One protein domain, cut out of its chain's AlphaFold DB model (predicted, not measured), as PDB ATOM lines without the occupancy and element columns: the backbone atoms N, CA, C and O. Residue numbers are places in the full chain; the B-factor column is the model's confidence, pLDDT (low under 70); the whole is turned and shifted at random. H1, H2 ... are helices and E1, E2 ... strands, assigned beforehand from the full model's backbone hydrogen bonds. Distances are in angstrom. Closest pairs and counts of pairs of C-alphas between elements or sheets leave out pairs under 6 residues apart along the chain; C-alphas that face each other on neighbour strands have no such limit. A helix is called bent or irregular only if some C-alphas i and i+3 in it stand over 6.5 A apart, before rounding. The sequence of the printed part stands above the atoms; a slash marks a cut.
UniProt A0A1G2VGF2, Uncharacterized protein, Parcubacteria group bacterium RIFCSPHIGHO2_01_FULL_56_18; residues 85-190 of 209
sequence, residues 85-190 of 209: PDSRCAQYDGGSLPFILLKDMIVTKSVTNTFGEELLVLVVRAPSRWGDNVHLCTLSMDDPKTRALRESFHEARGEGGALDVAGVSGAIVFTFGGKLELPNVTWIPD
ATOM      1  N   PRO A  85     198.783 184.940 127.777       68.31
ATOM      2  CA  PRO A  85     199.941 184.072 127.945       68.31
ATOM      3  C   PRO A  85     201.240 184.865 127.787       68.31
ATOM      4  O   PRO A  85     201.511 185.446 126.736       68.31
ATOM      5  N   ASP A  86     202.033 184.903 128.852       74.06
ATOM      6  CA  ASP A  86     203.256 185.686 128.917       74.06
ATOM      7  C   ASP A  86     204.473 184.776 128.785       74.06
ATOM      8  O   ASP A  86     204.783 183.992 129.682       74.06
ATOM      9  N   SER A  87     205.190 184.905 127.671       79.00
ATOM     10  CA  SER A  87     206.403 184.132 127.393       79.00
ATOM     11  C   SER A  87     207.668 184.713 128.028       79.00
ATOM     12  O   SER A  87     208.736 184.102 127.979       79.00
ATOM     13  N   ARG A  88     207.579 185.902 128.640       80.62
ATOM     14  CA  ARG A  88     208.713 186.580 129.289       80.62
ATOM     15  C   ARG A  88     208.755 186.364 130.795       80.62
ATOM     16  O   ARG A  88     209.672 186.866 131.439       80.62
ATOM     17  N   CYS A  89     207.817 185.601 131.354       82.31
ATOM     18  CA  CYS A  89     207.755 185.291 132.782       82.31
ATOM     19  C   CYS A  89     209.091 184.792 133.359       82.31
ATOM     20  O   CYS A  89     209.485 185.229 134.438       82.31
ATOM     21  N   ALA A  90     209.836 183.971 132.610       84.00
ATOM     22  CA  ALA A  90     211.148 183.468 133.024       84.00
ATOM     23  C   ALA A  90     212.251 184.539 133.116       84.00
ATOM     24  O   ALA A  90     213.292 184.303 133.718       84.00
ATOM     25  N   GLN A  91     212.045 185.719 132.527       85.69
ATOM     26  CA  GLN A  91     213.014 186.820 132.515       85.69
ATOM     27  C   GLN A  91     212.756 187.837 133.634       85.69
ATOM     28  O   GLN A  91     213.552 188.757 133.836       85.69
ATOM     29  N   TYR A  92     211.639 187.709 134.351       81.44
ATOM     30  CA  TYR A  92     211.252 188.659 135.386       81.44
ATOM     31  C   TYR A  92     212.176 188.597 136.592       81.44
ATOM     32  O   TYR A  92     212.539 187.522 137.063       81.44
ATOM     33  N   ASP A  93     212.611 189.781 137.027       83.06
ATOM     34  CA  ASP A  93     213.665 189.983 138.023       83.06
ATOM     35  C   ASP A  93     214.911 189.133 137.730       83.06
ATOM     36  O   ASP A  93     215.511 188.529 138.616       83.06
ATOM     37  N   GLY A  94     215.266 189.015 136.444       82.81
ATOM     38  CA  GLY A  94     216.393 188.199 135.994       82.81
ATOM     39  C   GLY A  94     216.214 186.693 136.215       82.81
ATOM     40  O   GLY A  94     217.212 185.982 136.223       82.81
ATOM     41  N   GLY A  95     214.978 186.219 136.408       84.06
ATOM     42  CA  GLY A  95     214.630 184.828 136.719       84.06
ATOM     43  C   GLY A  95     214.482 184.535 138.217       84.06
ATOM     44  O   GLY A  95     214.134 183.416 138.596       84.06
ATOM     45  N   SER A  96     214.706 185.536 139.074       87.56
ATOM     46  CA  SER A  96     214.636 185.393 140.534       87.56
ATOM     47  C   SER A  96     213.250 185.657 141.132       87.56
ATOM     48  O   SER A  96     213.052 185.404 142.320       87.56
ATOM     49  N   LEU A  97     212.286 186.132 140.332       86.69
ATOM     50  CA  LEU A  97     210.923 186.382 140.803       86.69
ATOM     51  C   LEU A  97     210.297 185.066 141.312       86.69
ATOM     52  O   LEU A  97     210.251 184.096 140.550       86.69
ATOM     53  N   PRO A  98     209.816 185.001 142.571       87.31
ATOM     54  CA  PRO A  98     209.141 183.821 143.090       87.31
ATOM     55  C   PRO A  98     207.698 183.740 142.592       87.31
ATOM     56  O   PRO A  98     206.928 184.701 142.668       87.31
ATOM     57  N   PHE A  99     207.323 182.550 142.139       87.69
ATOM     58  CA  PHE A  99     205.990 182.206 141.669       87.69
ATOM     59  C   PHE A  99     205.395 181.099 142.529       87.69
ATOM     60  O   PHE A  99     206.080 180.158 142.913       87.69
ATOM     61  N   ILE A 100     204.095 181.179 142.773       85.62
ATOM     62  CA  ILE A 100     203.295 180.096 143.338       85.62
ATOM     63  C   ILE A 100     202.621 179.380 142.174       85.62
ATOM     64  O   ILE A 100     201.867 180.003 141.423       85.62
ATOM     65  N   LEU A 101     202.881 178.084 142.017       85.25
ATOM     66  CA  LEU A 101     202.262 177.248 140.997       85.25
ATOM     67  C   LEU A 101     200.872 176.803 141.457       85.25
ATOM     68  O   LEU A 101     200.735 176.099 142.454       85.25
ATOM     69  N   LEU A 102     199.846 177.163 140.687       78.38
ATOM     70  CA  LEU A 102     198.480 176.678 140.893       78.38
ATOM     71  C   LEU A 102     198.184 175.458 140.021       78.38
ATOM     72  O   LEU A 102     197.524 174.516 140.455       78.38
ATOM     73  N   LYS A 103     198.646 175.487 138.768       75.75
ATOM     74  CA  LYS A 103     198.431 174.421 137.787       75.75
ATOM     75  C   LYS A 103     199.464 174.512 136.669       75.75
ATOM     76  O   LYS A 103     199.875 175.605 136.303       75.75
ATOM     77  N   ASP A 104     199.827 173.381 136.094       80.00
ATOM     78  CA  ASP A 104     200.623 173.262 134.874       80.00
ATOM     79  C   ASP A 104     199.877 172.396 133.850       80.00
ATOM     80  O   ASP A 104     199.030 171.565 134.198       80.00
ATOM     81  N   MET A 105     200.163 172.612 132.572       76.44
ATOM     82  CA  MET A 105     199.680 171.772 131.481       76.44
ATOM     83  C   MET A 105     200.554 171.922 130.247       76.44
ATOM     84  O   MET A 105     201.153 172.972 130.033       76.44
ATOM     85  N   ILE A 106     200.596 170.883 129.417       79.31
ATOM     86  CA  ILE A 106     201.208 170.966 128.094       79.31
ATOM     87  C   ILE A 106     200.120 171.209 127.069       79.31
ATOM     88  O   ILE A 106     199.083 170.543 127.091       79.31
ATOM     89  N   VAL A 107     200.384 172.137 126.163       72.56
ATOM     90  CA  VAL A 107     199.554 172.385 124.988       72.56
ATOM     91  C   VAL A 107     200.433 172.401 123.749       72.56
ATOM     92  O   VAL A 107     201.605 172.773 123.811       72.56
ATOM     93  N   THR A 108     199.874 172.026 122.606       68.88
ATOM     94  CA  THR A 108     200.539 172.262 121.326       68.88
ATOM     95  C   THR A 108     200.417 173.741 120.979       68.88
ATOM     96  O   THR A 108     199.352 174.339 121.120       68.88
ATOM     97  N   LYS A 109     201.510 174.349 120.510       65.38
ATOM     98  CA  LYS A 109     201.557 175.768 120.126       65.38
ATOM     99  C   LYS A 109     200.567 176.115 119.018       65.38
ATOM    100  O   LYS A 109     200.089 177.238 118.954       65.38
ATOM    101  N   SER A 110     200.290 175.153 118.141       58.69
ATOM    102  CA  SER A 110     199.356 175.304 117.035       58.69
ATOM    103  C   SER A 110     198.186 174.342 117.188       58.69
ATOM    104  O   SER A 110     198.373 173.145 117.417       58.69
ATOM    105  N   VAL A 111     196.976 174.864 116.992       55.12
ATOM    106  CA  VAL A 111     195.735 174.074 116.992       55.12
ATOM    107  C   VAL A 111     195.613 173.216 115.722       55.12
ATOM    108  O   VAL A 111     194.910 172.210 115.713       55.12
ATOM    109  N   THR A 112     196.310 173.577 114.638       48.09
ATOM    110  CA  THR A 112     196.247 172.865 113.347       48.09
ATOM    111  C   THR A 112     197.282 171.749 113.214       48.09
ATOM    112  O   THR A 112     197.169 170.928 112.303       48.09
ATOM    113  N   ASN A 113     198.265 171.682 114.117       55.81
ATOM    114  CA  ASN A 113     199.295 170.651 114.125       55.81
ATOM    115  C   ASN A 113     199.423 170.015 115.516       55.81
ATOM    116  O   ASN A 113     200.193 170.473 116.358       55.81
ATOM    117  N   THR A 114     198.703 168.912 115.722       54.47
ATOM    118  CA  THR A 114     198.729 168.102 116.953       54.47
ATOM    119  C   THR A 114     200.077 167.439 117.251       54.47
ATOM    120  O   THR A 114     200.251 166.928 118.350       54.47
ATOM    121  N   PHE A 115     201.026 167.440 116.309       58.84
ATOM    122  CA  PHE A 115     202.404 166.969 116.514       58.84
ATOM    123  C   PHE A 115     203.426 168.121 116.472       58.84
ATOM    124  O   PHE A 115     204.611 167.893 116.237       58.84
ATOM    125  N   GLY A 116     202.961 169.369 116.596       59.81
ATOM    126  CA  GLY A 116     203.802 170.565 116.556       59.81
ATOM    127  C   GLY A 116     204.544 170.839 117.865       59.81
ATOM    128  O   GLY A 116     204.434 170.085 118.826       59.81
ATOM    129  N   GLU A 117     205.283 171.951 117.894       73.62
ATOM    130  CA  GLU A 117     206.014 172.425 119.079       73.62
ATOM    131  C   GLU A 117     205.110 172.464 120.320       73.62
ATOM    132  O   GLU A 117     204.014 173.038 120.293       73.62
ATOM    133  N   GLU A 118     205.579 171.866 121.413       79.94
ATOM    134  CA  GLU A 118     204.867 171.829 122.687       79.94
ATOM    135  C   GLU A 118     205.251 173.027 123.565       79.94
ATOM    136  O   GLU A 118     206.411 173.439 123.656       79.94
ATOM    137  N   LEU A 119     204.258 173.576 124.258       82.69
ATOM    138  CA  LEU A 119     204.424 174.629 125.248       82.69
ATOM    139  C   LEU A 119     203.990 174.116 126.617       82.69
ATOM    140  O   LEU A 119     202.922 173.521 126.764       82.69
ATOM    141  N   LEU A 120     204.794 174.411 127.632       86.38
ATOM    142  CA  LEU A 120     204.394 174.312 129.024       86.38
ATOM    143  C   LEU A 120     203.666 175.595 129.405       86.38
ATOM    144  O   LEU A 120     204.242 176.683 129.352       86.38
ATOM    145  N   VAL A 121     202.413 175.465 129.820       83.00
ATOM    146  CA  VAL A 121     201.636 176.575 130.358       83.00
ATOM    147  C   VAL A 121     201.497 176.426 131.861       83.00
ATOM    148  O   VAL A 121     201.002 175.414 132.356       83.00
ATOM    149  N   LEU A 122     201.916 177.462 132.580       83.62
ATOM    150  CA  LEU A 122     201.874 177.548 134.029       83.62
ATOM    151  C   LEU A 122     200.843 178.594 134.447       83.62
ATOM    152  O   LEU A 122     200.930 179.760 134.064       83.62
ATOM    153  N   VAL A 123     199.889 178.177 135.271       80.88
ATOM    154  CA  VAL A 123     198.959 179.050 135.985       80.88
ATOM    155  C   VAL A 123     199.606 179.397 137.319       80.88
ATOM    156  O   VAL A 123     199.764 178.527 138.180       80.88
ATOM    157  N   VAL A 124     200.008 180.654 137.481       78.88
ATOM    158  CA  VAL A 124     200.865 181.098 138.586       78.88
ATOM    159  C   VAL A 124     200.337 182.348 139.279       78.88
ATOM    160  O   VAL A 124     199.564 183.112 138.707       78.88
ATOM    161  N   ARG A 125     200.801 182.585 140.507       81.06
ATOM    162  CA  ARG A 125     200.698 183.881 141.200       81.06
ATOM    163  C   ARG A 125     202.090 184.381 141.557       81.06
ATOM    164  O   ARG A 125     202.936 183.579 141.933       81.06
ATOM    165  N   ALA A 126     202.314 185.689 141.494       82.88
ATOM    166  CA  ALA A 126     203.540 186.313 141.999       82.88
ATOM    167  C   ALA A 126     203.169 187.555 142.827       82.88
ATOM    168  O   ALA A 126     203.088 188.657 142.270       82.88
ATOM    169  N   PRO A 127     202.916 187.399 144.143       77.00
ATOM    170  CA  PRO A 127     202.410 188.476 144.995       77.00
ATOM    171  C   PRO A 127     203.243 189.757 144.972       77.00
ATOM    172  O   PRO A 127     202.682 190.850 144.962       77.00
ATOM    173  N   SER A 128     204.567 189.639 144.876       79.12
ATOM    174  CA  SER A 128     205.485 190.781 144.802       79.12
ATOM    175  C   SER A 128     205.296 191.658 143.560       79.12
ATOM    176  O   SER A 128     205.667 192.829 143.592       79.12
ATOM    177  N   ARG A 129     204.722 191.124 142.473       77.25
ATOM    178  CA  ARG A 129     204.534 191.845 141.206       77.25
ATOM    179  C   ARG A 129     203.070 192.119 140.879       77.25
ATOM    180  O   ARG A 129     202.745 193.209 140.419       77.25
ATOM    181  N   TRP A 130     202.203 191.133 141.095       74.31
ATOM    182  CA  TRP A 130     200.798 191.174 140.675       74.31
ATOM    183  C   TRP A 130     199.799 190.979 141.820       74.31
ATOM    184  O   TRP A 130     198.592 190.931 141.571       74.31
ATOM    185  N   GLY A 131     200.266 190.881 143.067       75.31
ATOM    186  CA  GLY A 131     199.414 190.552 144.209       75.31
ATOM    187  C   GLY A 131     198.792 189.159 144.069       75.31
ATOM    188  O   GLY A 131     199.418 188.226 143.562       75.31
ATOM    189  N   ASP A 132     197.536 189.026 144.480       68.56
ATOM    190  CA  ASP A 132     196.815 187.746 144.462       68.56
ATOM    191  C   ASP A 132     196.280 187.344 143.077       68.56
ATOM    192  O   ASP A 132     195.628 186.304 142.931       68.56
ATOM    193  N   ASN A 133     196.550 188.154 142.051       64.50
ATOM    194  CA  ASN A 133     196.078 187.898 140.699       64.50
ATOM    195  C   ASN A 133     196.773 186.681 140.081       64.50
ATOM    196  O   ASN A 133     197.960 186.419 140.295       64.50
ATOM    197  N   VAL A 134     196.005 185.937 139.286       72.50
ATOM    198  CA  VAL A 134     196.475 184.756 138.562       72.50
ATOM    199  C   VAL A 134     196.987 185.161 137.183       72.50
ATOM    200  O   VAL A 134     196.382 185.986 136.498       72.50
ATOM    201  N   HIS A 135     198.101 184.559 136.778       71.25
ATOM    202  CA  HIS A 135     198.783 184.827 135.518       71.25
ATOM    203  C   HIS A 135     199.133 183.535 134.781       71.25
ATOM    204  O   HIS A 135     199.398 182.502 135.396       71.25
ATOM    205  N   LEU A 136     199.151 183.615 133.450       76.06
ATOM    206  CA  LEU A 136     199.577 182.538 132.566       76.06
ATOM    207  C   LEU A 136     201.002 182.788 132.087       76.06
ATOM    208  O   LEU A 136     201.263 183.756 131.378       76.06
ATOM    209  N   CYS A 137     201.909 181.894 132.447       80.56
ATOM    210  CA  CYS A 137     203.287 181.888 131.981       80.56
ATOM    211  C   CYS A 137     203.455 180.760 130.961       80.56
ATOM    212  O   CYS A 137     203.128 179.612 131.261       80.56
ATOM    213  N   THR A 138     203.923 181.078 129.756       85.31
ATOM    214  CA  THR A 138     204.093 180.099 128.675       85.31
ATOM    215  C   THR A 138     205.561 179.912 128.338       85.31
ATOM    216  O   THR A 138     206.303 180.864 128.119       85.31
ATOM    217  N   LEU A 139     206.002 178.662 128.305       86.38
ATOM    218  CA  LEU A 139     207.406 178.304 128.140       86.38
ATOM    219  C   LEU A 139     207.525 177.244 127.056       86.38
ATOM    220  O   LEU A 139     206.696 176.341 126.976       86.38
ATOM    221  N   SER A 140     208.557 177.334 126.221       85.94
ATOM    222  CA  SER A 140     208.814 176.286 125.232       85.94
ATOM    223  C   SER A 140     209.333 175.027 125.921       85.94
ATOM    224  O   SER A 140     210.263 175.109 126.728       85.94
ATOM    225  N   MET A 141     208.761 173.870 125.577       85.88
ATOM    226  CA  MET A 141     209.259 172.562 126.014       85.88
ATOM    227  C   MET A 141     210.570 172.161 125.325       85.88
ATOM    228  O   MET A 141     211.252 171.247 125.793       85.88
ATOM    229  N   ASP A 142     210.970 172.860 124.260       86.38
ATOM    230  CA  ASP A 142     212.268 172.645 123.614       86.38
ATOM    231  C   ASP A 142     213.422 173.127 124.507       86.38
ATOM    232  O   ASP A 142     214.525 172.568 124.465       86.38
ATOM    233  N   ASP A 143     213.163 174.118 125.372       85.12
ATOM    234  CA  ASP A 143     214.142 174.613 126.336       85.12
ATOM    235  C   ASP A 143     214.421 173.537 127.409       85.12
ATOM    236  O   ASP A 143     213.503 173.100 128.119       85.12
ATOM    237  N   PRO A 144     215.683 173.083 127.563       86.12
ATOM    238  CA  PRO A 144     216.045 172.103 128.582       86.12
ATOM    239  C   PRO A 144     215.704 172.563 130.007       86.12
ATOM    240  O   PRO A 144     215.381 171.718 130.842       86.12
ATOM    241  N   LYS A 145     215.715 173.873 130.296       84.81
ATOM    242  CA  LYS A 145     215.314 174.389 131.612       84.81
ATOM    243  C   LYS A 145     213.828 174.199 131.875       84.81
ATOM    244  O   LYS A 145     213.461 173.843 132.989       84.81
ATOM    245  N   THR A 146     212.980 174.393 130.868       88.31
ATOM    246  CA  THR A 146     211.533 174.165 130.990       88.31
ATOM    247  C   THR A 146     211.232 172.697 131.276       88.31
ATOM    248  O   THR A 146     210.386 172.393 132.118       88.31
ATOM    249  N   ARG A 147     211.956 171.777 130.624       88.44
ATOM    250  CA  ARG A 147     211.831 170.336 130.889       88.44
ATOM    251  C   ARG A 147     212.248 169.979 132.313       88.44
ATOM    252  O   ARG A 147     211.463 169.349 133.014       88.44
ATOM    253  N   ALA A 148     213.412 170.459 132.753       86.81
ATOM    254  CA  ALA A 148     213.888 170.251 134.120       86.81
ATOM    255  C   ALA A 148     212.908 170.820 135.161       86.81
ATOM    256  O   ALA A 148     212.561 170.140 136.119       86.81
ATOM    257  N   LEU A 149     212.390 172.032 134.936       89.00
ATOM    258  CA  LEU A 149     211.393 172.658 135.809       89.00
ATOM    259  C   LEU A 149     210.136 171.788 135.952       89.00
ATOM    260  O   LEU A 149     209.627 171.598 137.056       89.00
ATOM    261  N   ARG A 150     209.636 171.240 134.840       88.25
ATOM    262  CA  ARG A 150     208.468 170.356 134.847       88.25
ATOM    263  C   ARG A 150     208.737 169.060 135.611       88.25
ATOM    264  O   ARG A 150     207.877 168.618 136.369       88.25
ATOM    265  N   GLU A 151     209.901 168.452 135.418       87.25
ATOM    266  CA  GLU A 151     210.312 167.263 136.172       87.25
ATOM    267  C   GLU A 151     210.358 167.560 137.676       87.25
ATOM    268  O   GLU A 151     209.758 166.821 138.455       87.25
ATOM    269  N   SER A 152     210.921 168.704 138.076       86.19
ATOM    270  CA  SER A 152     210.923 169.153 139.472       86.19
ATOM    271  C   SER A 152     209.517 169.412 140.025       86.19
ATOM    272  O   SER A 152     209.268 169.148 141.198       86.19
ATOM    273  N   PHE A 153     208.556 169.874 139.215       85.44
ATOM    274  CA  PHE A 153     207.154 169.952 139.650       85.44
ATOM    275  C   PHE A 153     206.537 168.572 139.876       85.44
ATOM    276  O   PHE A 153     205.770 168.398 140.822       85.44
ATOM    277  N   HIS A 154     206.848 167.592 139.025       80.75
ATOM    278  CA  HIS A 154     206.391 166.218 139.218       80.75
ATOM    279  C   HIS A 154     207.002 165.588 140.470       80.75
ATOM    280  O   HIS A 154     206.288 164.899 141.192       80.75
ATOM    281  N   GLU A 155     208.270 165.867 140.763       79.81
ATOM    282  CA  GLU A 155     208.951 165.419 141.979       79.81
ATOM    283  C   GLU A 155     208.387 166.100 143.232       79.81
ATOM    284  O   GLU A 155     207.977 165.412 144.162       79.81
ATOM    285  N   ALA A 156     208.210 167.424 143.214       74.19
ATOM    286  CA  ALA A 156     207.585 168.167 144.310       74.19
ATOM    287  C   ALA A 156     206.125 167.743 144.546       74.19
ATOM    288  O   ALA A 156     205.633 167.785 145.670       74.19
ATOM    289  N   ARG A 157     205.417 167.289 143.501       72.19
ATOM    290  CA  ARG A 157     204.114 166.613 143.621       72.19
ATOM    291  C   ARG A 157     204.224 165.137 143.982       72.19
ATOM    292  O   ARG A 157     203.230 164.557 144.369       72.19
ATOM    293  N   GLY A 158     205.363 164.485 143.835       59.69
ATOM    294  CA  GLY A 158     205.579 163.132 144.345       59.69
ATOM    295  C   GLY A 158     205.779 163.164 145.858       59.69
ATOM    296  O   GLY A 158     205.110 162.440 146.589       59.69
ATOM    297  N   GLU A 159     206.623 164.085 146.319       54.50
ATOM    298  CA  GLU A 159     206.854 164.381 147.737       54.50
ATOM    299  C   GLU A 159     205.622 165.031 148.388       54.50
ATOM    300  O   GLU A 159     205.283 164.740 149.534       54.50
ATOM    301  N   GLY A 160     204.916 165.867 147.617       48.09
ATOM    302  CA  GLY A 160     203.768 166.677 148.019       48.09
ATOM    303  C   GLY A 160     202.389 166.194 147.531       48.09
ATOM    304  O   GLY A 160     201.408 166.901 147.722       48.09
ATOM    305  N   GLY A 161     202.267 165.048 146.856       41.12
ATOM    306  CA  GLY A 161     201.029 164.624 146.159       41.12
ATOM    307  C   GLY A 161     200.612 163.180 146.413       41.12
ATOM    308  O   GLY A 161     199.688 162.679 145.778       41.12
ATOM    309  N   ALA A 162     201.169 162.571 147.460       41.25
ATOM    310  CA  ALA A 162     200.424 161.630 148.295       41.25
ATOM    311  C   ALA A 162     199.531 162.364 149.331       41.25
ATOM    312  O   ALA A 162     199.187 161.809 150.370       41.25
ATOM    313  N   LEU A 163     199.166 163.628 149.095       43.78
ATOM    314  CA  LEU A 163     198.540 164.516 150.087       43.78
ATOM    315  C   LEU A 163     197.018 164.653 150.007       43.78
ATOM    316  O   LEU A 163     196.449 165.483 150.703       43.78
ATOM    317  N   ASP A 164     196.352 163.730 149.310       42.91
ATOM    318  CA  ASP A 164     195.012 163.287 149.735       42.91
ATOM    319  C   ASP A 164     195.082 162.158 150.788       42.91
ATOM    320  O   ASP A 164     194.062 161.785 151.364       42.91
ATOM    321  N   VAL A 165     196.272 161.611 151.089       42.56
ATOM    322  CA  VAL A 165     196.426 160.476 152.024       42.56
ATOM    323  C   VAL A 165     196.732 160.935 153.462       42.56
ATOM    324  O   VAL A 165     196.529 160.163 154.395       42.56
ATOM    325  N   ALA A 166     197.161 162.189 153.677       44.94
ATOM    326  CA  ALA A 166     197.602 162.682 154.996       44.94
ATOM    327  C   ALA A 166     197.030 164.049 155.445       44.94
ATOM    328  O   ALA A 166     197.422 164.551 156.494       44.94
ATOM    329  N   GLY A 167     196.114 164.668 154.690       45.69
ATOM    330  CA  GLY A 167     195.378 165.865 155.137       45.69
ATOM    331  C   GLY A 167     196.187 167.165 155.281       45.69
ATOM    332  O   GLY A 167     195.659 168.140 155.817       45.69
ATOM    333  N   VAL A 168     197.438 167.215 154.811       49.44
ATOM    334  CA  VAL A 168     198.234 168.453 154.779       49.44
ATOM    335  C   VAL A 168     198.055 169.118 153.406       49.44
ATOM    336  O   VAL A 168     198.327 168.537 152.364       49.44
ATOM    337  N   SER A 169     197.532 170.341 153.387       59.09
ATOM    338  CA  SER A 169     197.473 171.161 152.171       59.09
ATOM    339  C   SER A 169     198.762 171.982 152.054       59.09
ATOM    340  O   SER A 169     199.411 172.233 153.071       59.09
ATOM    341  N   GLY A 170     199.184 172.345 150.843       66.81
ATOM    342  CA  GLY A 170     200.418 173.097 150.616       66.81
ATOM    343  C   GLY A 170     200.536 173.630 149.192       66.81
ATOM    344  O   GLY A 170     199.823 173.192 148.286       66.81
ATOM    345  N   ALA A 171     201.464 174.563 148.990       79.00
ATOM    346  CA  ALA A 171     201.699 175.252 147.730       79.00
ATOM    347  C   ALA A 171     203.104 174.966 147.182       79.00
ATOM    348  O   ALA A 171     204.089 174.924 147.918       79.00
ATOM    349  N   ILE A 172     203.211 174.813 145.861       84.19
ATOM    350  CA  ILE A 172     204.505 174.720 145.175       84.19
ATOM    351  C   ILE A 172     204.963 176.139 144.842       84.19
ATOM    352  O   ILE A 172     204.272 176.866 144.129       84.19
ATOM    353  N   VAL A 173     206.129 176.528 145.347       88.25
ATOM    354  CA  VAL A 173     206.766 177.825 145.106       88.25
ATOM    355  C   VAL A 173     208.048 177.616 144.321       88.25
ATOM    356  O   VAL A 173     208.850 176.746 144.657       88.25
ATOM    357  N   PHE A 174     208.260 178.411 143.277       90.31
ATOM    358  CA  PHE A 174     209.417 178.251 142.411       90.31
ATOM    359  C   PHE A 174     209.969 179.565 141.859       90.31
ATOM    360  O   PHE A 174     209.268 180.570 141.771       90.31
ATOM    361  N   THR A 175     211.234 179.533 141.449       90.88
ATOM    362  CA  THR A 175     211.901 180.574 140.658       90.88
ATOM    363  C   THR A 175     212.504 179.943 139.405       90.88
ATOM    364  O   THR A 175     212.870 178.766 139.397       90.88
ATOM    365  N   PHE A 176     212.621 180.716 138.325       87.06
ATOM    366  CA  PHE A 176     213.228 180.230 137.078       87.06
ATOM    367  C   PHE A 176     214.756 180.135 137.151       87.06
ATOM    368  O   PHE A 176     215.364 179.403 136.368       87.06
ATOM    369  N   GLY A 177     215.359 180.851 138.103       84.00
ATOM    370  CA  GLY A 177     216.802 180.998 138.233       84.00
ATOM    371  C   GLY A 177     217.377 181.939 137.174       84.00
ATOM    372  O   GLY A 177     216.795 182.161 136.109       84.00
ATOM    373  N   GLY A 178     218.548 182.509 137.457       80.25
ATOM    374  CA  GLY A 178     219.298 183.290 136.479       80.25
ATOM    375  C   GLY A 178     219.713 182.489 135.238       80.25
ATOM    376  O   GLY A 178     219.548 181.273 135.138       80.25
ATOM    377  N   LYS A 179     220.344 183.157 134.264       75.56
ATOM    378  CA  LYS A 179     220.770 182.532 132.993       75.56
ATOM    379  C   LYS A 179     221.583 181.242 133.186       75.56
ATOM    380  O   LYS A 179     221.377 180.288 132.442       75.56
ATOM    381  N   LEU A 180     222.449 181.192 134.198       78.12
ATOM    382  CA  LEU A 180     223.300 180.036 134.516       78.12
ATOM    383  C   LEU A 180     222.771 179.169 135.667       78.12
ATOM    384  O   LEU A 180     223.296 178.085 135.890       78.12
ATOM    385  N   GLU A 181     221.751 179.627 136.389       79.75
ATOM    386  CA  GLU A 181     221.208 178.914 137.543       79.75
ATOM    387  C   GLU A 181     220.092 177.968 137.103       79.75
ATOM    388  O   GLU A 181     219.398 178.207 136.106       79.75
ATOM    389  N   LEU A 182     219.941 176.868 137.834       81.06
ATOM    390  CA  LEU A 182     218.822 175.955 137.654       81.06
ATOM    391  C   LEU A 182     217.561 176.542 138.306       81.06
ATOM    392  O   LEU A 182     217.678 177.302 139.271       81.06
ATOM    393  N   PRO A 183     216.368 176.196 137.797       82.88
ATOM    394  CA  PRO A 183     215.129 176.545 138.472       82.88
ATOM    395  C   PRO A 183     215.111 175.954 139.882       82.88
ATOM    396  O   PRO A 183     215.507 174.807 140.088       82.88
ATOM    397  N   ASN A 184     214.642 176.736 140.847       87.94
ATOM    398  CA  ASN A 184     214.468 176.281 142.220       87.94
ATOM    399  C   ASN A 184     212.986 176.011 142.453       87.94
ATOM    400  O   ASN A 184     212.174 176.916 142.275       87.94
ATOM    401  N   VAL A 185     212.632 174.792 142.850       86.44
ATOM    402  CA  VAL A 185     211.254 174.381 143.131       86.44
ATOM    403  C   VAL A 185     211.199 173.888 144.565       86.44
ATOM    404  O   VAL A 185     211.976 173.030 144.969       86.44
ATOM    405  N   THR A 186     210.273 174.437 145.337       84.69
ATOM    406  CA  THR A 186     210.087 174.111 146.749       84.69
ATOM    407  C   THR A 186     208.611 173.886 147.027       84.69
ATOM    408  O   THR A 186     207.754 174.557 146.454       84.69
ATOM    409  N   TRP A 187     208.298 172.942 147.904       81.38
ATOM    410  CA  TRP A 187     206.947 172.761 148.417       81.38
ATOM    411  C   TRP A 187     206.855 173.358 149.819       81.38
ATOM    412  O   TRP A 187     207.712 173.103 150.665       81.38
ATOM    413  N   ILE A 188     205.829 174.174 150.057       78.00
ATOM    414  CA  ILE A 188     205.579 174.826 151.341       78.00
ATOM    415  C   ILE A 188     204.219 174.347 151.860       78.00
ATOM    416  O   ILE A 188     203.211 174.587 151.191       78.00
ATOM    417  N   PRO A 189     204.150 173.687 153.028       70.00
ATOM    418  CA  PRO A 189     202.876 173.296 153.616       70.00
ATOM    419  C   PRO A 189     202.097 174.522 154.116       70.00
ATOM    420  O   PRO A 189     202.675 175.452 154.676       70.00
ATOM    421  N   ASP A 190     200.769 174.495 153.988       65.38
ATOM    422  CA  ASP A 190     199.865 175.561 154.452       65.38
ATOM    423  C   ASP A 190     199.806 175.651 155.984       65.38
ATOM    424  O   ASP A 190     199.400 176.668 156.551       65.38
TER     425      ASP A 190
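Overview. This is residues 85 to 190 of the 209 residues of an uncharacterized protein of Parcubacteria group bacterium RIFCSPHIGHO2_01_FULL_56_18 (UniProt A0A1G2VGF2). A strongly twisted sheet of five strands bends sharply at E1, and the long helix H3 packs into the angle on one face, reaching from E3 and E2 to E5 and E4. The short H1 sits on the same face, making two layers, helices on one face of a sheet, while tiny H2 only grazes the sheet and residues 162 to 167 stick out. The printed part has 106 residues, with three named helices and five named strands that follow along the chain as H1, E1, E2, H2, E3, H3, E4, E5; the sheet runs E3, E2, E1, E4, E5, all antiparallel, and the class is mixed, helices and strands. It is compact, with a radius of gyration of the C-alphas of 14.1 A and spans of 42 by 30 by 28 A.

Arrangement. Start at H1, residues 89 to 95, which is irregular, with C-alphas 90 and 93 at 8.6 A; 0 of its 3 O i to N i+4 pairs are within hydrogen-bond range, but 3 of its 4 O i to N i+3 pairs are. Next look at E1, residues 99 to 108, which bends by 78 degrees at residue 102. It forms a hairpin with E2, residues 118 to 125, where N 105 and O 121 are 2.9 A apart. H2, residues 127 to 130, is too short for an O i to N i+4 pair; it only grazes the sheet with residues 127 to 129. Beside E2 find the edge strand E3, residues 134 to 140, with N 137 and O 122 at 2.9 A. The closest C-alphas of H1 and E3 are those of Cys 89 and Cys 137, 5.7 A apart. In H3, residues 144 to 159, every O i to N i+4 pair is within hydrogen-bond range; its C-alpha closest to E3 is that of Thr 146, 6.5 A from that of Leu 139. E4, residues 170 to 175, is antiparallel to E1, with N 101 and O 172 at 2.8 A. H1 is on the sheet at a height of 8.0 A, only just over E4 with 3 of its C-alphas. E4 forms a hairpin with the edge strand E5, residues 184 to 189, where N 173 and O 186 are 2.8 A apart. The closest C-alphas of H3 and E5 are those of Ala 156 and Trp 187, at 6.2 A. H1 and H3 are apart.

Along the chain. Find C-alpha 89 at (207.755, 185.291, 132.782), where H1 begins. E1 spans 23.3 A, E2 22.5 A and E3 20.0 A. From C-alpha 144 at (216.045, 172.103, 128.582), H3 runs 22.6 A. E4 spans 16.9 A, and E5 16.5 A to C-alpha 189 at (202.876, 173.296, 153.616).

Size, cuts and confidence. The C-alphas of Thr 112 and Ala 166 are the two farthest apart, at 42.9 A. The printed part has no cut, and no link is long. Mean pLDDT of the printed part is 75.4; look for values under 70 at residues 85, 108 to 116, 132 to 133, 158 to 170 and 190.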